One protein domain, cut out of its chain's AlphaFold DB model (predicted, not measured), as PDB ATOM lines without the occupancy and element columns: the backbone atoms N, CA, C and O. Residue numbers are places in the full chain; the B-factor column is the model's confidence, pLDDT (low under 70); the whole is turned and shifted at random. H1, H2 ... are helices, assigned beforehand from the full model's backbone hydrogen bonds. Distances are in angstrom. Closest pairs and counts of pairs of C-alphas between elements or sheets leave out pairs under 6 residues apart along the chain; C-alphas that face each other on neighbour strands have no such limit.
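What this domain is: This is residues 114 to 269 of the 270 residues of an uncharacterized protein of Dehalococcoides mccartyi (UniProt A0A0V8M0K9). Three long helices, H2, H3 and H6, make the core, their centres at the corners of a triangle: H3 lies side by side with both H2 and H6 and runs the opposite way to each, and H6 is the longest helix. H1 crosses over H2 at the far side from H6; at one end H5 folds back on H6, H4 packs on H3 and a long loop, residues 184 to 205, reaches away, while the short helices H7, H8 and H9 gather at the other end, with H8 and H9 packed on H6. The printed part has 156 residues with nine named helices, H1 to H9 in order along the chain, and no named strand; the class is all helix. It is only just compact, close to loose, with a radius of gyration of the C-alphas of 18.0 A, and spans 59 by 37 by 21 A, only just flat.

Where its parts are: H6 holds residues 215 to 240, 37.2 A from C-alpha 215 at (56.459, 38.340, -6.199) to C-alpha 240 at (37.991, 70.469, -2.901). H3, residues 152 to 174, is 32.4 A long. H2, residues 133 to 146, and H1, residues 114 to 127, are each 20.2 A long; H1 begins with C-alpha 114 at (26.311, 45.115, -10.693). The shorter helices are H4, residues 178 to 183, H5, residues 206 to 213, H7, residues 244 to 247, H8, residues 257 to 260, and H9, residues 262 to 268.

How they stand to each other: H6 is the hub, touching four helices. It touches H3 at a shallow tilt of 20 degrees, opposite ways, with the C-alphas of Ala 166 and Leu 224 closest at 5.4 A. H2 and H3 form a helical hairpin at a shallow tilt of 27 degrees; their closest C-alphas, of Ala 134 and Ala 169, are 4.2 A apart. H2 and H6 are only just apart, at 8.3 A. H1 touches H2 about perpendicular, at 73 degrees, with the C-alphas of Val 120 and Ala 140 closest at 5.7 A. H5 and H6 form a second helical hairpin, at 32 degrees, touching H6 with its residues 217 to 221 alone; the C-alphas of Ala 210 and Tyr 218 are closest, at 4.7 A. H4 touches residues 167 to 174 of H3 alone, at a steep tilt of 48 degrees, closest between the C-alphas of Phe 170 and Leu 178, 7.3 A. H8 touches H6 at residues 230 to 234 alone, with the C-alphas of Leu 234 and Ala 259 closest at 5.0 A. H9 touches H6 at residues 230 to 240 alone, at a steep tilt of 54 degrees, closest between the C-alphas of Leu 234 and Ala 262, 5.5 A. H7 touches no helix but is near H9, the C-alphas of Lys 247 and Ile 265 being closest at 6.7 A. Every O i to N i+4 pair is within hydrogen-bond range in H2, H3, H4, H5, H6 and H9, and 8 of 10 are in H1; H7 and H8 are too short for such a pair.

The domain as a whole: The two C-alphas farthest apart, of Ala 197 and Ala 246, are 59.4 A apart. The printed part has no cut. The link from H4 to H5, 22 residues, is long. The mean pLDDT of the printed part is 88.3, and residues 186 to 203 are under 70.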
ATOM      1  N   ALA A 114      26.757  46.461 -10.343       90.62
ATOM      2  CA  ALA A 114      26.311  45.115 -10.693       90.62
ATOM      3  C   ALA A 114      26.452  44.853 -12.198       90.62
ATOM      4  O   ALA A 114      27.016  43.829 -12.606       90.62
ATOM      5  N   ALA A 115      26.005  45.799 -13.030       91.94
ATOM      6  CA  ALA A 115      26.210  45.731 -14.473       91.94
ATOM      7  C   ALA A 115      27.703  45.787 -14.819       91.94
ATOM      8  O   ALA A 115      28.182  45.004 -15.648       91.94
ATOM      9  N   PHE A 116      28.465  46.653 -14.142       93.62
ATOM     10  CA  PHE A 116      29.905  46.749 -14.353       93.62
ATOM     11  C   PHE A 116      30.616  45.436 -14.017       93.62
ATOM     12  O   PHE A 116      31.375  44.935 -14.849       93.62
ATOM     13  N   HIS A 117      30.340  44.840 -12.852       94.56
ATOM     14  CA  HIS A 117      30.939  43.573 -12.431       94.56
ATOM     15  C   HIS A 117      30.560  42.419 -13.364       94.56
ATOM     16  O   HIS A 117      31.427  41.642 -13.754       94.56
ATOM     17  N   SER A 118      29.304  42.349 -13.808       93.12
ATOM     18  CA  SER A 118      28.871  41.349 -14.794       93.12
ATOM     19  C   SER A 118      29.683  41.446 -16.086       93.12
ATOM     20  O   SER A 118      30.145  40.437 -16.618       93.12
ATOM     21  N   ALA A 119      29.927  42.667 -16.563       94.06
ATOM     22  CA  ALA A 119      30.751  42.894 -17.741       94.06
ATOM     23  C   ALA A 119      32.249  42.630 -17.487       94.06
ATOM     24  O   ALA A 119      32.947  42.192 -18.393       94.06
ATOM     25  N   VAL A 120      32.757  42.841 -16.266       95.00
ATOM     26  CA  VAL A 120      34.113  42.406 -15.882       95.00
ATOM     27  C   VAL A 120      34.232  40.888 -16.001       95.00
ATOM     28  O   VAL A 120      35.166  40.408 -16.636       95.00
ATOM     29  N   LEU A 121      33.279  40.128 -15.456       93.12
ATOM     30  CA  LEU A 121      33.306  38.662 -15.497       93.12
ATOM     31  C   LEU A 121      33.266  38.108 -16.930       93.12
ATOM     32  O   LEU A 121      33.939  37.117 -17.216       93.12
ATOM     33  N   GLN A 122      32.538  38.768 -17.838       92.69
ATOM     34  CA  GLN A 122      32.522  38.417 -19.264       92.69
ATOM     35  C   GLN A 122      33.904  38.543 -19.921       92.69
ATOM     36  O   GLN A 122      34.238  37.729 -20.779       92.69
ATOM     37  N   ASP A 123      34.717  39.513 -19.493       91.62
ATOM     38  CA  ASP A 123      36.059  39.752 -20.033       91.62
ATOM     39  C   ASP A 123      37.155  38.941 -19.320       91.62
ATOM     40  O   ASP A 123      38.206  38.671 -19.906       91.62
ATOM     41  N   VAL A 124      36.940  38.541 -18.059       89.81
ATOM     42  CA  VAL A 124      37.919  37.760 -17.280       89.81
ATOM     43  C   VAL A 124      38.147  36.389 -17.911       89.81
ATOM     44  O   VAL A 124      39.289  36.028 -18.182       89.81
ATOM     45  N   VAL A 125      37.070  35.645 -18.178       83.44
ATOM     46  CA  VAL A 125      37.123  34.265 -18.697       83.44
ATOM     47  C   VAL A 125      37.910  34.128 -20.012       83.44
ATOM     48  O   VAL A 125      38.704  33.196 -20.122       83.44
ATOM     49  N   PRO A 126      37.745  35.002 -21.025       88.50
ATOM     50  CA  PRO A 126      38.527  34.900 -22.254       88.50
ATOM     51  C   PRO A 126      39.973  35.401 -22.112       88.50
ATOM     52  O   PRO A 126      40.819  35.028 -22.927       88.50
ATOM     53  N   LYS A 127      40.272  36.265 -21.132       88.88
ATOM     54  CA  LYS A 127      41.597  36.890 -20.973       88.88
ATOM     55  C   LYS A 127      42.529  36.102 -20.053       88.88
ATOM     56  O   LYS A 127      43.736  36.083 -20.294       88.88
ATOM     57  N   TYR A 128      41.987  35.480 -19.013       86.88
ATOM     58  CA  TYR A 128      42.737  34.739 -18.005       86.88
ATOM     59  C   TYR A 128      42.388  33.252 -18.059       86.88
ATOM     60  O   TYR A 128      41.265  32.873 -18.371       86.88
ATOM     61  N   THR A 129      43.354  32.396 -17.720       84.25
ATOM     62  CA  THR A 129      43.156  30.935 -17.681       84.25
ATOM     63  C   THR A 129      42.132  30.512 -16.625       84.25
ATOM     64  O   THR A 129      41.509  29.461 -16.749       84.25
ATOM     65  N   GLU A 130      41.965  31.325 -15.585       86.56
ATOM     66  CA  GLU A 130      41.041  31.092 -14.485       86.56
ATOM     67  C   GLU A 130      40.390  32.403 -14.038       86.56
ATOM     68  O   GLU A 130      40.976  33.478 -14.170       86.56
ATOM     69  N   SER A 131      39.178  32.290 -13.496       92.25
ATOM     70  CA  SER A 131      38.470  33.396 -12.856       92.25
ATOM     71  C   SER A 131      38.612  33.267 -11.344       92.25
ATOM     72  O   SER A 131      37.938  32.454 -10.714       92.25
ATOM     73  N   ASN A 132      39.484  34.084 -10.768       93.88
ATOM     74  CA  ASN A 132      39.708  34.204  -9.328       93.88
ATOM     75  C   ASN A 132      39.654  35.687  -8.884       93.88
ATOM     76  O   ASN A 132      39.737  36.582  -9.735       93.88
ATOM     77  N   PRO A 133      39.559  35.988  -7.574       96.56
ATOM     78  CA  PRO A 133      39.466  37.367  -7.080       96.56
ATOM     79  C   PRO A 133      40.563  38.315  -7.589       96.56
ATOM     80  O   PRO A 133      40.278  39.469  -7.901       96.56
ATOM     81  N   ALA A 134      41.801  37.837  -7.757       95.12
ATOM     82  CA  ALA A 134      42.893  38.657  -8.281       95.12
ATOM     83  C   ALA A 134      42.704  39.000  -9.766       95.12
ATOM     84  O   ALA A 134      42.854  40.156 -10.159       95.12
ATOM     85  N   THR A 135      42.325  38.025 -10.596       95.62
ATOM     86  CA  THR A 135      42.043  38.264 -12.025       95.62
ATOM     87  C   THR A 135      40.850  39.199 -12.233       95.62
ATOM     88  O   THR A 135      40.896  40.059 -13.113       95.62
ATOM     89  N   ILE A 136      39.825  39.098 -11.377       96.94
ATOM     90  CA  ILE A 136      38.657  39.984 -11.384       96.94
ATOM     91  C   ILE A 136      39.076  41.412 -11.036       96.94
ATOM     92  O   ILE A 136      38.716  42.336 -11.762       96.94
ATOM     93  N   PHE A 137      39.882  41.601  -9.985       97.69
ATOM     94  CA  PHE A 137      40.417  42.912  -9.612       97.69
ATOM     95  C   PHE A 137      41.197  43.564 -10.763       97.69
ATOM     96  O   PHE A 137      40.900  44.696 -11.153       97.69
ATOM     97  N   TYR A 138      42.152  42.846 -11.365       96.06
ATOM     98  CA  TYR A 138      42.940  43.396 -12.470       96.06
ATOM     99  C   TYR A 138      42.083  43.714 -13.698       96.06
ATOM    100  O   TYR A 138      42.293  44.741 -14.340       96.06
ATOM    101  N   GLN A 139      41.084  42.885 -14.014       97.25
ATOM    102  CA  GLN A 139      40.181  43.181 -15.124       97.25
ATOM    103  C   GLN A 139      39.250  44.362 -14.828       97.25
ATOM    104  O   GLN A 139      39.026  45.187 -15.710       97.25
ATOM    105  N   ALA A 140      38.740  44.489 -13.601       97.31
ATOM    106  CA  ALA A 140      37.940  45.638 -13.177       97.31
ATOM    107  C   ALA A 140      38.726  46.951 -13.268       97.31
ATOM    108  O   ALA A 140      38.182  47.979 -13.685       97.31
ATOM    109  N   ARG A 141      40.019  46.907 -12.936       97.50
ATOM    110  CA  ARG A 141      40.945  48.024 -13.121       97.50
ATOM    111  C   ARG A 141      41.086  48.400 -14.596       97.50
ATOM    112  O   ARG A 141      40.824  49.541 -14.965       97.50
ATOM    113  N   ASP A 142      41.446  47.436 -15.441       96.75
ATOM    114  CA  ASP A 142      41.657  47.668 -16.875       96.75
ATOM    115  C   ASP A 142      40.379  48.193 -17.553       96.75
ATOM    116  O   ASP A 142      40.418  49.109 -18.375       96.75
ATOM    117  N   LYS A 143      39.216  47.667 -17.163       96.69
ATOM    118  CA  LYS A 143      37.921  48.130 -17.666       96.69
ATOM    119  C   LYS A 143      37.582  49.537 -17.170       96.69
ATOM    120  O   LYS A 143      37.049  50.340 -17.935       96.69
ATOM    121  N   GLY A 144      37.947  49.882 -15.935       96.94
ATOM    122  CA  GLY A 144      37.806  51.239 -15.398       96.94
ATOM    123  C   GLY A 144      38.710  52.266 -16.082       96.94
ATOM    124  O   GLY A 144      38.311  53.417 -16.230       96.94
ATOM    125  N   MET A 145      39.882  51.853 -16.581       97.31
ATOM    126  CA  MET A 145      40.740  52.695 -17.433       97.31
ATOM    127  C   MET A 145      40.102  53.010 -18.791       97.31
ATOM    128  O   MET A 145      40.452  54.011 -19.410       97.31
ATOM    129  N   ALA A 146      39.189  52.163 -19.272       96.50
ATOM    130  CA  ALA A 146      38.499  52.343 -20.549       96.50
ATOM    131  C   ALA A 146      37.112  53.001 -20.407       96.50
ATOM    132  O   ALA A 146      36.567  53.507 -21.389       96.50
ATOM    133  N   THR A 147      36.536  53.006 -19.204       96.38
ATOM    134  CA  THR A 147      35.166  53.477 -18.958       96.38
ATOM    135  C   THR A 147      35.167  54.960 -18.613       96.38
ATOM    136  O   THR A 147      35.841  55.380 -17.671       96.38
ATOM    137  N   LYS A 148      34.427  55.770 -19.377       96.25
ATOM    138  CA  LYS A 148      34.316  57.213 -19.133       96.25
ATOM    139  C   LYS A 148      33.605  57.501 -17.815       96.25
ATOM    140  O   LYS A 148      32.753  56.734 -17.386       96.25
ATOM    141  N   ALA A 149      34.020  58.594 -17.184       94.81
ATOM    142  CA  ALA A 149      33.413  59.095 -15.962       94.81
ATOM    143  C   ALA A 149      32.653  60.387 -16.261       94.81
ATOM    144  O   ALA A 149      33.229  61.337 -16.800       94.81
ATOM    145  N   ASP A 150      31.385  60.443 -15.865       92.38
ATOM    146  CA  ASP A 150      30.546  61.614 -16.106       92.38
ATOM    147  C   ASP A 150      30.478  62.541 -14.901       92.38
ATOM    148  O   ASP A 150      30.338  63.753 -15.063       92.38
ATOM    149  N   ASN A 151      30.620  62.013 -13.692       91.06
ATOM    150  CA  ASN A 151      30.575  62.811 -12.477       91.06
ATOM    151  C   ASN A 151      31.452  62.206 -11.374       91.06
ATOM    152  O   ASN A 151      31.851  61.045 -11.438       91.06
ATOM    153  N   THR A 152      31.768  63.015 -10.364       91.75
ATOM    154  CA  THR A 152      32.635  62.608  -9.250       91.75
ATOM    155  C   THR A 152      32.041  61.453  -8.440       91.75
ATOM    156  O   THR A 152      32.794  60.586  -8.010       91.75
ATOM    157  N   ASN A 153      30.713  61.378  -8.287       91.06
ATOM    158  CA  ASN A 153      30.068  60.302  -7.524       91.06
ATOM    159  C   ASN A 153      30.261  58.939  -8.189       91.06
ATOM    160  O   ASN A 153      30.586  57.981  -7.498       91.06
ATOM    161  N   GLN A 154      30.160  58.853  -9.519       93.31
ATOM    162  CA  GLN A 154      30.463  57.614 -10.244       93.31
ATOM    163  C   GLN A 154      31.897  57.142 -10.003       93.31
ATOM    164  O   GLN A 154      32.141  55.948  -9.854       93.31
ATOM    165  N   VAL A 155      32.853  58.077  -9.974       95.12
ATOM    166  CA  VAL A 155      34.259  57.756  -9.710       95.12
ATOM    167  C   VAL A 155      34.414  57.247  -8.276       95.12
ATOM    168  O   VAL A 155      35.033  56.210  -8.079       95.12
ATOM    169  N   LEU A 156      33.821  57.923  -7.289       92.75
ATOM    170  CA  LEU A 156      33.857  57.497  -5.885       92.75
ATOM    171  C   LEU A 156      33.264  56.093  -5.696       92.75
ATOM    172  O   LEU A 156      33.934  55.215  -5.162       92.75
ATOM    173  N   GLU A 157      32.062  55.855  -6.219       93.06
ATOM    174  CA  GLU A 157      31.380  54.558  -6.134       93.06
ATOM    175  C   GLU A 157      32.169  53.441  -6.851       93.06
ATOM    176  O   GLU A 157      32.255  52.317  -6.352       93.06
ATOM    177  N   TYR A 158      32.808  53.742  -7.991       96.12
ATOM    178  CA  TYR A 158      33.722  52.808  -8.659       96.12
ATOM    179  C   TYR A 158      34.952  52.482  -7.804       96.12
ATOM    180  O   TYR A 158      35.385  51.330  -7.773       96.12
ATOM    181  N   TRP A 159      35.529  53.469  -7.115       95.69
ATOM    182  CA  TRP A 159      36.700  53.250  -6.268       95.69
ATOM    183  C   TRP A 159      36.369  52.462  -5.005       95.69
ATOM    184  O   TRP A 159      37.148  51.582  -4.646       95.69
ATOM    185  N   ASP A 160      35.199  52.671  -4.402       93.44
ATOM    186  CA  ASP A 160      34.711  51.843  -3.292       93.44
ATOM    187  C   ASP A 160      34.557  50.376  -3.725       93.44
ATOM    188  O   ASP A 160      35.022  49.454  -3.047       93.44
ATOM    189  N   TYR A 161      33.986  50.159  -4.912       95.50
ATOM    190  CA  TYR A 161      33.924  48.844  -5.544       95.50
ATOM    191  C   TYR A 161      35.321  48.244  -5.794       95.50
ATOM    192  O   TYR A 161      35.568  47.080  -5.469       95.50
ATOM    193  N   LEU A 162      36.256  49.030  -6.337       96.69
ATOM    194  CA  LEU A 162      37.611  48.574  -6.654       96.69
ATOM    195  C   LEU A 162      38.420  48.235  -5.392       96.69
ATOM    196  O   LEU A 162      39.177  47.264  -5.399       96.69
ATOM    197  N   VAL A 163      38.237  48.987  -4.302       96.06
ATOM    198  CA  VAL A 163      38.831  48.710  -2.984       96.06
ATOM    199  C   VAL A 163      38.325  47.382  -2.427       96.06
ATOM    200  O   VAL A 163      39.135  46.580  -1.958       96.06
ATOM    201  N   GLY A 164      37.022  47.104  -2.538       93.44
ATOM    202  CA  GLY A 164      36.457  45.801  -2.178       93.44
ATOM    203  C   GLY A 164      37.151  44.653  -2.919       93.44
ATOM    204  O   GLY A 164      37.666  43.724  -2.296       93.44
ATOM    205  N   LEU A 165      37.283  44.775  -4.244       96.56
ATOM    206  CA  LEU A 165      37.983  43.778  -5.058       96.56
ATOM    207  C   LEU A 165      39.476  43.652  -4.716       96.56
ATOM    208  O   LEU A 165      40.016  42.547  -4.746       96.56
ATOM    209  N   ALA A 166      40.155  44.753  -4.381       97.44
ATOM    210  CA  ALA A 166      41.557  44.727  -3.969       97.44
ATOM    211  C   ALA A 166      41.743  43.950  -2.656       97.44
ATOM    212  O   ALA A 166      42.699  43.182  -2.518       97.44
ATOM    213  N   HIS A 167      40.816  44.107  -1.706       96.75
ATOM    214  CA  HIS A 167      40.799  43.326  -0.471       96.75
ATOM    215  C   HIS A 167      40.551  41.838  -0.734       96.75
ATOM    216  O   HIS A 167      41.274  41.005  -0.180       96.75
ATOM    217  N   ASP A 168      39.600  41.495  -1.603       95.88
ATOM    218  CA  ASP A 168      39.323  40.102  -1.971       95.88
ATOM    219  C   ASP A 168      40.513  39.453  -2.688       95.88
ATOM    220  O   ASP A 168      40.897  38.324  -2.378       95.88
ATOM    221  N   ALA A 169      41.156  40.181  -3.603       97.00
ATOM    222  CA  ALA A 169      42.366  39.748  -4.292       97.00
ATOM    223  C   ALA A 169      43.542  39.544  -3.325       97.00
ATOM    224  O   ALA A 169      44.248  38.536  -3.410       97.00
ATOM    225  N   PHE A 170      43.733  40.465  -2.374       96.25
ATOM    226  CA  PHE A 170      44.735  40.318  -1.320       96.25
ATOM    227  C   PHE A 170      44.464  39.068  -0.489       96.25
ATOM    228  O   PHE A 170      45.352  38.232  -0.350       96.25
ATOM    229  N   LYS A 171      43.230  38.904   0.001       94.81
ATOM    230  CA  LYS A 171      42.829  37.754   0.815       94.81
ATOM    231  C   LYS A 171      42.989  36.439   0.067       94.81
ATOM    232  O   LYS A 171      43.408  35.453   0.661       94.81
ATOM    233  N   HIS A 172      42.702  36.421  -1.229       94.19
ATOM    234  CA  HIS A 172      42.903  35.247  -2.066       94.19
ATOM    235  C   HIS A 172      44.379  34.823  -2.138       94.19
ATOM    236  O   HIS A 172      44.674  33.639  -2.012       94.19
ATOM    237  N   ILE A 173      45.305  35.776  -2.289       91.25
ATOM    238  CA  ILE A 173      46.747  35.490  -2.403       91.25
ATOM    239  C   ILE A 173      47.384  35.218  -1.031       91.25
ATOM    240  O   ILE A 173      48.191  34.303  -0.886       91.25
ATOM    241  N   TRP A 174      47.033  36.010  -0.017       89.44
ATOM    242  CA  TRP A 174      47.621  35.931   1.322       89.44
ATOM    243  C   TRP A 174      46.951  34.895   2.228       89.44
ATOM    244  O   TRP A 174      47.544  34.488   3.223       89.44
ATOM    245  N   GLY A 175      45.732  34.463   1.903       89.38
ATOM    246  CA  GLY A 175      44.908  33.592   2.746       89.38
ATOM    247  C   GLY A 175      44.258  34.307   3.936       89.38
ATOM    248  O   GLY A 175      43.454  33.703   4.644       89.38
ATOM    249  N   CYS A 176      44.567  35.585   4.155       89.62
ATOM    250  CA  CYS A 176      44.063  36.404   5.253       89.62
ATOM    251  C   CYS A 176      43.922  37.873   4.833       89.62
ATOM    252  O   CYS A 176      44.377  38.291   3.767       89.62
ATOM    253  N   THR A 177      43.254  38.670   5.658       92.62
ATOM    254  CA  THR A 177      43.137  40.120   5.466       92.62
ATOM    255  C   THR A 177      44.471  40.828   5.713       92.62
ATOM    256  O   THR A 177      45.364  40.300   6.375       92.62
ATOM    257  N   LEU A 178      44.608  42.068   5.228       91.38
ATOM    258  CA  LEU A 178      45.809  42.874   5.477       91.38
ATOM    259  C   LEU A 178      46.070  43.071   6.979       91.38
ATOM    260  O   LEU A 178      47.216  43.013   7.410       91.38
ATOM    261  N   GLN A 179      45.020  43.278   7.777       90.75
ATOM    262  CA  GLN A 179      45.149  43.473   9.222       90.75
ATOM    263  C   GLN A 179      45.688  42.216   9.914       90.75
ATOM    264  O   GLN A 179      46.600  42.311  10.731       90.75
ATOM    265  N   GLU A 180      45.173  41.042   9.547       89.44
ATOM    266  CA  GLU A 180      45.662  39.753  10.047       89.44
ATOM    267  C   GLU A 180      47.100  39.484   9.584       89.44
ATOM    268  O   GLU A 180      47.934  39.069  10.384       89.44
ATOM    269  N   ALA A 181      47.422  39.787   8.322       88.19
ATOM    270  CA  ALA A 181      48.773  39.649   7.784       88.19
ATOM    271  C   ALA A 181      49.789  40.535   8.521       88.19
ATOM    272  O   ALA A 181      50.915  40.101   8.763       88.19
ATOM    273  N   VAL A 182      49.396  41.762   8.888       88.56
ATOM    274  CA  VAL A 182      50.218  42.683   9.686       88.56
ATOM    275  C   VAL A 182      50.354  42.193  11.131       88.56
ATOM    276  O   VAL A 182      51.450  42.221  11.684       88.56
ATOM    277  N   ALA A 183      49.272  41.712  11.745       87.31
ATOM    278  CA  ALA A 183      49.311  41.179  13.107       87.31
ATOM    279  C   ALA A 183      50.203  39.928  13.214       87.31
ATOM    280  O   ALA A 183      50.948  39.786  14.181       87.31
ATOM    281  N   GLY A 184      50.182  39.068  12.192       80.25
ATOM    282  CA  GLY A 184      50.987  37.851  12.089       80.25
ATOM    283  C   GLY A 184      52.338  38.035  11.389       80.25
ATOM    284  O   GLY A 184      52.867  37.080  10.817       80.25
ATOM    285  N   ILE A 185      52.916  39.244  11.358       80.56
ATOM    286  CA  ILE A 185      54.230  39.496  10.723       80.56
ATOM    287  C   ILE A 185      55.326  38.605  11.334       80.56
ATOM    288  O   ILE A 185      56.148  38.045  10.603       80.56
ATOM    289  N   SER A 186      55.285  38.436  12.656       68.56
ATOM    290  CA  SER A 186      56.256  37.661  13.433       68.56
ATOM    291  C   SER A 186      56.070  36.149  13.318       68.56
ATOM    292  O   SER A 186      56.972  35.408  13.711       68.56
ATOM    293  N   ASP A 187      54.927  35.689  12.798       66.38
ATOM    294  CA  ASP A 187      54.609  34.265  12.742       66.38
ATOM    295  C   ASP A 187      55.517  33.556  11.724       66.38
ATOM    296  O   ASP A 187      55.551  33.959  10.548       66.38
ATOM    297  N   PRO A 188      56.247  32.504  12.149       58.44
ATOM    298  CA  PRO A 188      57.102  31.735  11.264       58.44
ATOM    299  C   PRO A 188      56.240  30.926  10.296       58.44
ATOM    300  O   PRO A 188      55.460  30.067  10.699       58.44
ATOM    301  N   GLY A 189      56.402  31.186   9.001       55.75
ATOM    302  CA  GLY A 189      55.740  30.409   7.961       55.75
ATOM    303  C   GLY A 189      55.551  31.185   6.668       55.75
ATOM    304  O   GLY A 189      54.829  32.180   6.618       55.75
ATOM    305  N   CYS A 190      56.147  30.674   5.590       53.31
ATOM    306  CA  CYS A 190      55.474  30.755   4.301       53.31
ATOM    307  C   CYS A 190      54.312  29.750   4.330       53.31
ATOM    308  O   CYS A 190      54.569  28.592   4.663       53.31
ATOM    309  N   PRO A 191      53.082  30.112   3.918       51.34
ATOM    310  CA  PRO A 191      51.985  29.150   3.775       51.34
ATOM    311  C   PRO A 191      52.290  28.027   2.759       51.34
ATOM    312  O   PRO A 191      51.584  27.026   2.719       51.34
ATOM    313  N   THR A 192      53.357  28.163   1.963       45.91
ATOM    314  CA  THR A 192      53.779  27.225   0.911       45.91
ATOM    315  C   THR A 192      55.061  26.438   1.209       45.91
ATOM    316  O   THR A 192      55.415  25.556   0.427       45.91
ATOM    317  N   CYS A 193      55.781  26.702   2.306       49.00
ATOM    318  CA  CYS A 193      57.043  26.001   2.573       49.00
ATOM    319  C   CYS A 193      56.846  24.757   3.442       49.00
ATOM    320  O   CYS A 193      56.636  24.855   4.647       49.00
ATOM    321  N   THR A 194      57.029  23.574   2.854       48.91
ATOM    322  CA  THR A 194      57.103  22.294   3.583       48.91
ATOM    323  C   THR A 194      58.495  21.996   4.157       48.91
ATOM    324  O   THR A 194      58.642  21.099   4.981       48.91
ATOM    325  N   THR A 195      59.529  22.741   3.754       47.56
ATOM    326  CA  THR A 195      60.935  22.525   4.150       47.56
ATOM    327  C   THR A 195      61.390  23.367   5.341       47.56
ATOM    328  O   THR A 195      62.459  23.122   5.897       47.56
ATOM    329  N   CYS A 196      60.591  24.335   5.785       51.50
ATOM    330  CA  CYS A 196      60.969  25.287   6.831       51.50
ATOM    331  C   CYS A 196      60.697  24.762   8.249       51.50
ATOM    332  O   CYS A 196      60.198  25.489   9.104       51.50
ATOM    333  N   ALA A 197      61.093  23.516   8.525       43.62
ATOM    334  CA  ALA A 197      61.062  22.922   9.865       43.62
ATOM    335  C   ALA A 197      61.973  23.649  10.887       43.62
ATOM    336  O   ALA A 197      61.962  23.316  12.068       43.62
ATOM    337  N   GLN A 198      62.755  24.646  10.450       45.53
ATOM    338  CA  GLN A 198      63.656  25.453  11.282       45.53
ATOM    339  C   GLN A 198      63.487  26.971  11.093       45.53
ATOM    340  O   GLN A 198      64.445  27.720  11.241       45.53
ATOM    341  N   GLY A 199      62.264  27.436  10.814       51.12
ATOM    342  CA  GLY A 199      61.905  28.848  10.960       51.12
ATOM    343  C   GLY A 199      62.450  29.756   9.857       51.12
ATOM    344  O   GLY A 199      63.588  30.216   9.896       51.12
ATOM    345  N   CYS A 200      61.585  30.124   8.911       53.41
ATOM    346  CA  CYS A 200      61.739  31.434   8.281       53.41
ATOM    347  C   CYS A 200      61.668  32.454   9.422       53.41
ATOM    348  O   CYS A 200      60.661  32.491  10.130       53.41
ATOM    349  N   GLY A 201      62.768  33.168   9.671       53.72
ATOM    350  CA  GLY A 201      62.885  34.087  10.801       53.72
ATOM    351  C   GLY A 201      61.709  35.060  10.879       53.72
ATOM    352  O   GLY A 201      61.107  35.403   9.862       53.72
ATOM    353  N   SER A 202      61.392  35.505  12.095       60.78
ATOM    354  CA  SER A 202      60.409  36.560  12.343       60.78
ATOM    355  C   SER A 202      60.678  37.749  11.419       60.78
ATOM    356  O   SER A 202      61.752  38.356  11.487       60.78
ATOM    357  N   HIS A 203      59.734  38.082  10.542       68.88
ATOM    358  CA  HIS A 203      59.851  39.296   9.743       68.88
ATOM    359  C   HIS A 203      59.597  40.503  10.653       68.88
ATOM    360  O   HIS A 203      58.849  40.402  11.619       68.88
ATOM    361  N   THR A 204      60.229  41.642  10.381       76.00
ATOM    362  CA  THR A 204      59.991  42.885  11.142       76.00
ATOM    363  C   THR A 204      58.963  43.792  10.476       76.00
ATOM    364  O   THR A 204      58.447  44.709  11.104       76.00
ATOM    365  N   ASP A 205      58.669  43.543   9.201       85.56
ATOM    366  CA  ASP A 205      57.709  44.303   8.415       85.56
ATOM    367  C   ASP A 205      57.055  43.424   7.336       85.56
ATOM    368  O   ASP A 205      57.606  42.410   6.887       85.56
ATOM    369  N   ILE A 206      55.852  43.825   6.920       88.00
ATOM    370  CA  ILE A 206      55.046  43.079   5.950       88.00
ATOM    371  C   ILE A 206      55.646  43.095   4.539       88.00
ATOM    372  O   ILE A 206      55.427  42.148   3.789       88.00
ATOM    373  N   ASP A 207      56.433  44.107   4.166       90.06
ATOM    374  CA  ASP A 207      57.077  44.167   2.851       90.06
ATOM    375  C   ASP A 207      58.196  43.127   2.740       90.06
ATOM    376  O   ASP A 207      58.309  42.429   1.733       90.06
ATOM    377  N   SER A 208      59.005  42.979   3.789       85.38
ATOM    378  CA  SER A 208      60.019  41.932   3.905       85.38
ATOM    379  C   SER A 208      59.389  40.543   3.868       85.38
ATOM    380  O   SER A 208      59.871  39.682   3.130       85.38
ATOM    381  N   LYS A 209      58.274  40.343   4.588       84.56
ATOM    382  CA  LYS A 209      57.499  39.096   4.521       84.56
ATOM    383  C   LYS A 209      56.998  38.845   3.099       84.56
ATOM    384  O   LYS A 209      57.284  37.798   2.532       84.56
ATOM    385  N   ALA A 210      56.356  39.825   2.470       88.62
ATOM    386  CA  ALA A 210      55.828  39.709   1.112       88.62
ATOM    387  C   ALA A 210      56.905  39.342   0.078       88.62
ATOM    388  O   ALA A 210      56.696  38.449  -0.739       88.62
ATOM    389  N   ARG A 211      58.081  39.988   0.129       85.62
ATOM    390  CA  ARG A 211      59.211  39.666  -0.761       85.62
ATOM    391  C   ARG A 211      59.733  38.247  -0.546       85.62
ATOM    392  O   ARG A 211      60.135  37.611  -1.514       85.62
ATOM    393  N   HIS A 212      59.721  37.764   0.696       81.88
ATOM    394  CA  HIS A 212      60.126  36.400   1.022       81.88
ATOM    395  C   HIS A 212      59.113  35.358   0.523       81.88
ATOM    396  O   HIS A 212      59.519  34.354  -0.052       81.88
ATOM    397  N   LEU A 213      57.808  35.623   0.681       81.19
ATOM    398  CA  LEU A 213      56.727  34.760   0.183       81.19
ATOM    399  C   LEU A 213      56.694  34.684  -1.354       81.19
ATOM    400  O   LEU A 213      56.294  33.673  -1.928       81.19
ATOM    401  N   GLY A 214      57.106  35.762  -2.024       85.38
ATOM    402  CA  GLY A 214      57.297  35.813  -3.468       85.38
ATOM    403  C   GLY A 214      56.616  37.003  -4.140       85.38
ATOM    404  O   GLY A 214      55.858  37.768  -3.543       85.38
ATOM    405  N   MET A 215      56.874  37.154  -5.441       87.81
ATOM    406  CA  MET A 215      56.459  38.340  -6.199       87.81
ATOM    407  C   MET A 215      54.946  38.573  -6.221       87.81
ATOM    408  O   MET A 215      54.529  39.726  -6.217       87.81
ATOM    409  N   ALA A 216      54.125  37.517  -6.210       88.69
ATOM    410  CA  ALA A 216      52.668  37.655  -6.185       88.69
ATOM    411  C   ALA A 216      52.174  38.330  -4.891       88.69
ATOM    412  O   ALA A 216      51.354  39.246  -4.953       88.69
ATOM    413  N   TYR A 217      52.732  37.942  -3.738       91.12
ATOM    414  CA  TYR A 217      52.414  38.524  -2.430       91.12
ATOM    415  C   TYR A 217      52.816  39.994  -2.356       91.12
ATOM    416  O   TYR A 217      52.048  40.828  -1.873       91.12
ATOM    417  N   TYR A 218      54.005  40.323  -2.868       92.25
ATOM    418  CA  TYR A 218      54.487  41.699  -2.902       92.25
ATOM    419  C   TYR A 218      53.682  42.577  -3.865       92.25
ATOM    420  O   TYR A 218      53.287  43.683  -3.500       92.25
ATOM    421  N   ALA A 219      53.383  42.081  -5.067       94.12
ATOM    422  CA  ALA A 219      52.611  42.820  -6.059       94.12
ATOM    423  C   ALA A 219      51.207  43.165  -5.547       94.12
ATOM    424  O   ALA A 219      50.808  44.325  -5.616       94.12
ATOM    425  N   ILE A 220      50.482  42.202  -4.966       96.06
ATOM    426  CA  ILE A 220      49.130  42.484  -4.467       96.06
ATOM    427  C   ILE A 220      49.131  43.393  -3.233       96.06
ATOM    428  O   ILE A 220      48.229  44.211  -3.080       96.06
ATOM    429  N   LEU A 221      50.158  43.311  -2.379       95.81
ATOM    430  CA  LEU A 221      50.330  44.240  -1.259       95.81
ATOM    431  C   LEU A 221      50.505  45.682  -1.758       95.81
ATOM    432  O   LEU A 221      49.897  46.604  -1.209       95.81
ATOM    433  N   LEU A 222      51.321  45.881  -2.799       96.19
ATOM    434  CA  LEU A 222      51.512  47.192  -3.417       96.19
ATOM    435  C   LEU A 222      50.224  47.711  -4.057       96.19
ATOM    436  O   LEU A 222      49.872  48.868  -3.843       96.19
ATOM    437  N   GLU A 223      49.515  46.868  -4.808       95.69
ATOM    438  CA  GLU A 223      48.258  47.247  -5.460       95.69
ATOM    439  C   GLU A 223      47.174  47.607  -4.439       95.69
ATOM    440  O   GLU A 223      46.523  48.638  -4.593       95.69
ATOM    441  N   LEU A 224      47.020  46.846  -3.349       96.56
ATOM    442  CA  LEU A 224      46.069  47.186  -2.288       96.56
ATOM    443  C   LEU A 224      46.400  48.546  -1.653       96.56
ATOM    444  O   LEU A 224      45.531  49.410  -1.549       96.56
ATOM    445  N   ARG A 225      47.664  48.772  -1.272       95.50
ATOM    446  CA  ARG A 225      48.094  50.052  -0.678       95.50
ATOM    447  C   ARG A 225      47.913  51.225  -1.634       95.50
ATOM    448  O   ARG A 225      47.449  52.280  -1.211       95.50
ATOM    449  N   ARG A 226      48.259  51.046  -2.913       95.38
ATOM    450  CA  ARG A 226      48.008  52.045  -3.957       95.38
ATOM    451  C   ARG A 226      46.521  52.353  -4.045       95.38
ATOM    452  O   ARG A 226      46.160  53.522  -4.059       95.38
ATOM    453  N   THR A 227      45.681  51.322  -4.076       95.44
ATOM    454  CA  THR A 227      44.236  51.478  -4.262       95.44
ATOM    455  C   THR A 227      43.619  52.283  -3.116       95.44
ATOM    456  O   THR A 227      42.915  53.258  -3.361       95.44
ATOM    457  N   LEU A 228      43.982  51.956  -1.872       93.50
ATOM    458  CA  LEU A 228      43.571  52.704  -0.678       93.50
ATOM    459  C   LEU A 228      44.098  54.149  -0.681       93.50
ATOM    460  O   LEU A 228      43.362  55.083  -0.374       93.50
ATOM    461  N   GLY A 229      45.364  54.352  -1.060       92.88
ATOM    462  CA  GLY A 229      45.951  55.691  -1.160       92.88
ATOM    463  C   GLY A 229      45.227  56.575  -2.178       92.88
ATOM    464  O   GLY A 229      44.897  57.721  -1.881       92.88
ATOM    465  N   LYS A 230      44.908  56.028  -3.356       94.62
ATOM    466  CA  LYS A 230      44.185  56.753  -4.412       94.62
ATOM    467  C   LYS A 230      42.735  57.049  -4.057       94.62
ATOM    468  O   LYS A 230      42.244  58.108  -4.433       94.62
ATOM    469  N   GLN A 231      42.080  56.181  -3.291       93.31
ATOM    470  CA  GLN A 231      40.756  56.470  -2.744       93.31
ATOM    471  C   GLN A 231      40.797  57.702  -1.821       93.31
ATOM    472  O   GLN A 231      39.974  58.604  -1.958       93.31
ATOM    473  N   GLN A 232      41.800  57.795  -0.940       92.38
ATOM    474  CA  GLN A 232      41.960  58.955  -0.060       92.38
ATOM    475  C   GLN A 232      42.245  60.250  -0.838       92.38
ATOM    476  O   GLN A 232      41.672  61.294  -0.520       92.38
ATOM    477  N   ASP A 233      43.103  60.193  -1.861       93.75
ATOM    478  CA  ASP A 233      43.364  61.337  -2.747       93.75
ATOM    479  C   ASP A 233      42.085  61.779  -3.481       93.75
ATOM    480  O   ASP A 233      41.826  62.974  -3.640       93.75
ATOM    481  N   LEU A 234      41.264  60.818  -3.913       94.69
ATOM    482  CA  LEU A 234      40.005  61.073  -4.602       94.69
ATOM    483  C   LEU A 234      38.964  61.732  -3.688       94.69
ATOM    484  O   LEU A 234      38.297  62.665  -4.134       94.69
ATOM    485  N   TYR A 235      38.839  61.309  -2.426       92.25
ATOM    486  CA  TYR A 235      37.954  61.982  -1.467       92.25
ATOM    487  C   TYR A 235      38.369  63.442  -1.252       92.25
ATOM    488  O   TYR A 235      37.525  64.331  -1.320       92.25
ATOM    489  N   GLN A 236      39.671  63.714  -1.105       93.12
ATOM    490  CA  GLN A 236      40.170  65.092  -1.009       93.12
ATOM    491  C   GLN A 236      39.857  65.908  -2.270       93.12
ATOM    492  O   GLN A 236      39.500  67.084  -2.182       93.12
ATOM    493  N   LEU A 237      39.976  65.297  -3.453       93.19
ATOM    494  CA  LEU A 237      39.598  65.943  -4.705       93.19
ATOM    495  C   LEU A 237      38.099  66.260  -4.740       93.19
ATOM    496  O   LEU A 237      37.731  67.373  -5.115       93.19
ATOM    497  N   ALA A 238      37.243  65.330  -4.319       92.69
ATOM    498  CA  ALA A 238      35.801  65.538  -4.263       92.69
ATOM    499  C   ALA A 238      35.419  66.686  -3.310       92.69
ATOM    500  O   ALA A 238      34.615  67.541  -3.676       92.69
ATOM    501  N   GLU A 239      36.046  66.753  -2.134       92.56
ATOM    502  CA  GLU A 239      35.824  67.816  -1.144       92.56
ATOM    503  C   GLU A 239      36.337  69.186  -1.606       92.56
ATOM    504  O   GLU A 239      35.772  70.218  -1.247       92.56
ATOM    505  N   SER A 240      37.392  69.216  -2.425       92.50
ATOM    506  CA  SER A 240      37.991  70.469  -2.901       92.50
ATOM    507  C   SER A 240      37.097  71.277  -3.850       92.50
ATOM    508  O   SER A 240      37.361  72.457  -4.078       92.50
ATOM    509  N   GLY A 241      36.078  70.650  -4.450       89.88
ATOM    510  CA  GLY A 241      35.215  71.280  -5.453       89.88
ATOM    511  C   GLY A 241      35.914  71.620  -6.779       89.88
ATOM    512  O   GLY A 241      35.342  72.335  -7.600       89.88
ATOM    513  N   ILE A 242      37.140  71.132  -7.008       92.62
ATOM    514  CA  ILE A 242      37.875  71.355  -8.258       92.62
ATOM    515  C   ILE A 242      37.160  70.648  -9.418       92.62
ATOM    516  O   ILE A 242      36.898  69.444  -9.366       92.62
ATOM    517  N   ASP A 243      36.932  71.377 -10.514       93.62
ATOM    518  CA  ASP A 243      36.480  70.790 -11.777       93.62
ATOM    519  C   ASP A 243      37.616  69.997 -12.442       93.62
ATOM    520  O   ASP A 243      38.399  70.502 -13.253       93.62
ATOM    521  N   TRP A 244      37.717  68.721 -12.078       94.19
ATOM    522  CA  TRP A 244      38.722  67.808 -12.611       94.19
ATOM    523  C   TRP A 244      38.581  67.583 -14.121       94.19
ATOM    524  O   TRP A 244      39.585  67.290 -14.777       94.19
ATOM    525  N   LYS A 245      37.388  67.757 -14.713       94.38
ATOM    526  CA  LYS A 245      37.204  67.598 -16.164       94.38
ATOM    527  C   LYS A 245      37.939  68.686 -16.932       94.38
ATOM    528  O   LYS A 245      38.549  68.391 -17.955       94.38
ATOM    529  N   ALA A 246      37.947  69.914 -16.416       94.44
ATOM    530  CA  ALA A 246      38.719  71.010 -16.998       94.44
ATOM    531  C   ALA A 246      40.242  70.818 -16.857       94.44
ATOM    532  O   ALA A 246      41.012  71.414 -17.610       94.44
ATOM    533  N   LYS A 247      40.691  69.998 -15.898       93.50
ATOM    534  CA  LYS A 247      42.115  69.747 -15.617       93.50
ATOM    535  C   LYS A 247      42.673  68.531 -16.356       93.50
ATOM    536  O   LYS A 247      43.867  68.490 -16.644       93.50
ATOM    537  N   LEU A 248      41.834  67.546 -16.662       93.75
ATOM    538  CA  LEU A 248      42.244  66.305 -17.310       93.75
ATOM    539  C   LEU A 248      41.990  66.322 -18.816       93.75
ATOM    540  O   LEU A 248      40.912  66.676 -19.290       93.75
ATOM    541  N   SER A 249      42.955  65.811 -19.581       93.94
ATOM    542  CA  SER A 249      42.754  65.512 -21.000       93.94
ATOM    543  C   SER A 249      41.649  64.468 -21.191       93.94
ATOM    544  O   SER A 249      41.579  63.510 -20.419       93.94
ATOM    545  N   ILE A 250      40.874  64.580 -22.275       93.31
ATOM    546  CA  ILE A 250      39.740  63.692 -22.601       93.31
ATOM    547  C   ILE A 250      40.054  62.188 -22.423       93.31
ATOM    548  O   ILE A 250      39.209  61.476 -21.869       93.31
ATOM    549  N   PRO A 251      41.230  61.650 -22.818       94.31
ATOM    550  CA  PRO A 251      41.552  60.238 -22.599       94.31
ATOM    551  C   PRO A 251      41.563  59.813 -21.123       94.31
ATOM    552  O   PRO A 251      41.151  58.698 -20.827       94.31
ATOM    553  N   HIS A 252      41.950  60.706 -20.208       95.56
ATOM    554  CA  HIS A 252      42.081  60.441 -18.770       95.56
ATOM    555  C   HIS A 252      40.797  60.709 -17.968       95.56
ATOM    556  O   HIS A 252      40.759  60.444 -16.771       95.56
ATOM    557  N   GLN A 253      39.728  61.192 -18.604       96.44
ATOM    558  CA  GLN A 253      38.418  61.373 -17.966       96.44
ATOM    559  C   GLN A 253      37.678  60.025 -17.863       96.44
ATOM    560  O   GLN A 253      36.705  59.766 -18.571       96.44
ATOM    561  N   THR A 254      38.210  59.116 -17.048       97.56
ATOM    562  CA  THR A 254      37.737  57.727 -16.886       97.56
ATOM    563  C   THR A 254      37.610  57.374 -15.412       97.56
ATOM    564  O   THR A 254      38.239  58.024 -14.578       97.56
ATOM    565  N   LEU A 255      36.844  56.329 -15.099       96.94
ATOM    566  CA  LEU A 255      36.617  55.885 -13.719       96.94
ATOM    567  C   LEU A 255      37.935  55.652 -12.959       96.94
ATOM    568  O   LEU A 255      38.066  56.027 -11.796       96.94
ATOM    569  N   TYR A 256      38.947  55.094 -13.626       97.19
ATOM    570  CA  TYR A 256      40.237  54.826 -12.993       97.19
ATOM    571  C   TYR A 256      41.170  56.048 -12.962       97.19
ATOM    572  O   TYR A 256      41.692  56.405 -11.904       97.19
ATOM    573  N   TYR A 257      41.384  56.722 -14.101       97.00
ATOM    574  CA  TYR A 257      42.422  57.761 -14.192       97.00
ATOM    575  C   TYR A 257      42.125  59.024 -13.378       97.00
ATOM    576  O   TYR A 257      43.067  59.719 -12.997       97.00
ATOM    577  N   VAL A 258      40.853  59.314 -13.079       96.44
ATOM    578  CA  VAL A 258      40.494  60.475 -12.252       96.44
ATOM    579  C   VAL A 258      41.124  60.376 -10.862       96.44
ATOM    580  O   VAL A 258      41.740  61.339 -10.412       96.44
ATOM    581  N   ALA A 259      41.057  59.216 -10.205       94.81
ATOM    582  CA  ALA A 259      41.694  59.042  -8.899       94.81
ATOM    583  C   ALA A 259      43.213  58.891  -8.999       94.81
ATOM    584  O   ALA A 259      43.939  59.448  -8.179       94.81
ATOM    585  N   GLU A 260      43.721  58.198 -10.024       95.25
ATOM    586  CA  GLU A 260      45.171  58.075 -10.233       95.25
ATOM    587  C   GLU A 260      45.864  59.439 -10.299       95.25
ATOM    588  O   GLU A 260      46.950  59.617  -9.737       95.25
ATOM    589  N   LEU A 261      45.199  60.411 -10.923       96.56
ATOM    590  CA  LEU A 261      45.686  61.773 -11.096       96.56
ATOM    591  C   LEU A 261      45.156  62.752 -10.039       96.56
ATOM    592  O   LEU A 261      45.516  63.925 -10.092       96.56
ATOM    593  N   ALA A 262      44.363  62.307  -9.058       95.56
ATOM    594  CA  ALA A 262      43.719  63.196  -8.088       95.56
ATOM    595  C   ALA A 262      44.722  64.064  -7.319       95.56
ATOM    596  O   ALA A 262      44.562  65.283  -7.242       95.56
ATOM    597  N   GLN A 263      45.813  63.465  -6.836       94.62
ATOM    598  CA  GLN A 263      46.875  64.198  -6.146       94.62
ATOM    599  C   GLN A 263      47.539  65.258  -7.042       94.62
ATOM    600  O   GLN A 263      47.855  66.353  -6.579       94.62
ATOM    601  N   GLU A 264      47.733  64.961  -8.327       94.50
ATOM    602  CA  GLU A 264      48.337  65.900  -9.275       94.50
ATOM    603  C   GLU A 264      47.384  67.059  -9.599       94.50
ATOM    604  O   GLU A 264      47.803  68.216  -9.659       94.50
ATOM    605  N   ILE A 265      46.083  66.778  -9.721       95.19
ATOM    606  CA  ILE A 265      45.042  67.802  -9.880       95.19
ATOM    607  C   ILE A 265      45.016  68.727  -8.658       95.19
ATOM    608  O   ILE A 265      45.005  69.951  -8.813       95.19
ATOM    609  N   LEU A 266      45.062  68.158  -7.449       93.75
ATOM    610  CA  LEU A 266      45.113  68.916  -6.197       93.75
ATOM    611  C   LEU A 266      46.369  69.785  -6.113       93.75
ATOM    612  O   LEU A 266      46.293  70.943  -5.711       93.75
ATOM    613  N   ARG A 267      47.525  69.251  -6.515       94.25
ATOM    614  CA  ARG A 267      48.809  69.962  -6.480       94.25
ATOM    615  C   ARG A 267      48.868  71.129  -7.463       94.25
ATOM    616  O   ARG A 267      49.455  72.153  -7.142       94.25
ATOM    617  N   THR A 268      48.289  70.974  -8.650       93.06
ATOM    618  CA  THR A 268      48.328  71.983  -9.727       93.06
ATOM    619  C   THR A 268      47.213  73.027  -9.641       93.06
ATOM    620  O   THR A 268      47.183  73.959 -10.443       93.06
ATOM    621  N   SER A 269      46.286  72.870  -8.695       86.44
ATOM    622  CA  SER A 269      45.152  73.782  -8.490       86.44
ATOM    623  C   SER A 269      45.257  74.620  -7.211       86.44
ATOM    624  O   SER A 269      44.347  75.400  -6.938       86.44
TER     625      SER A 269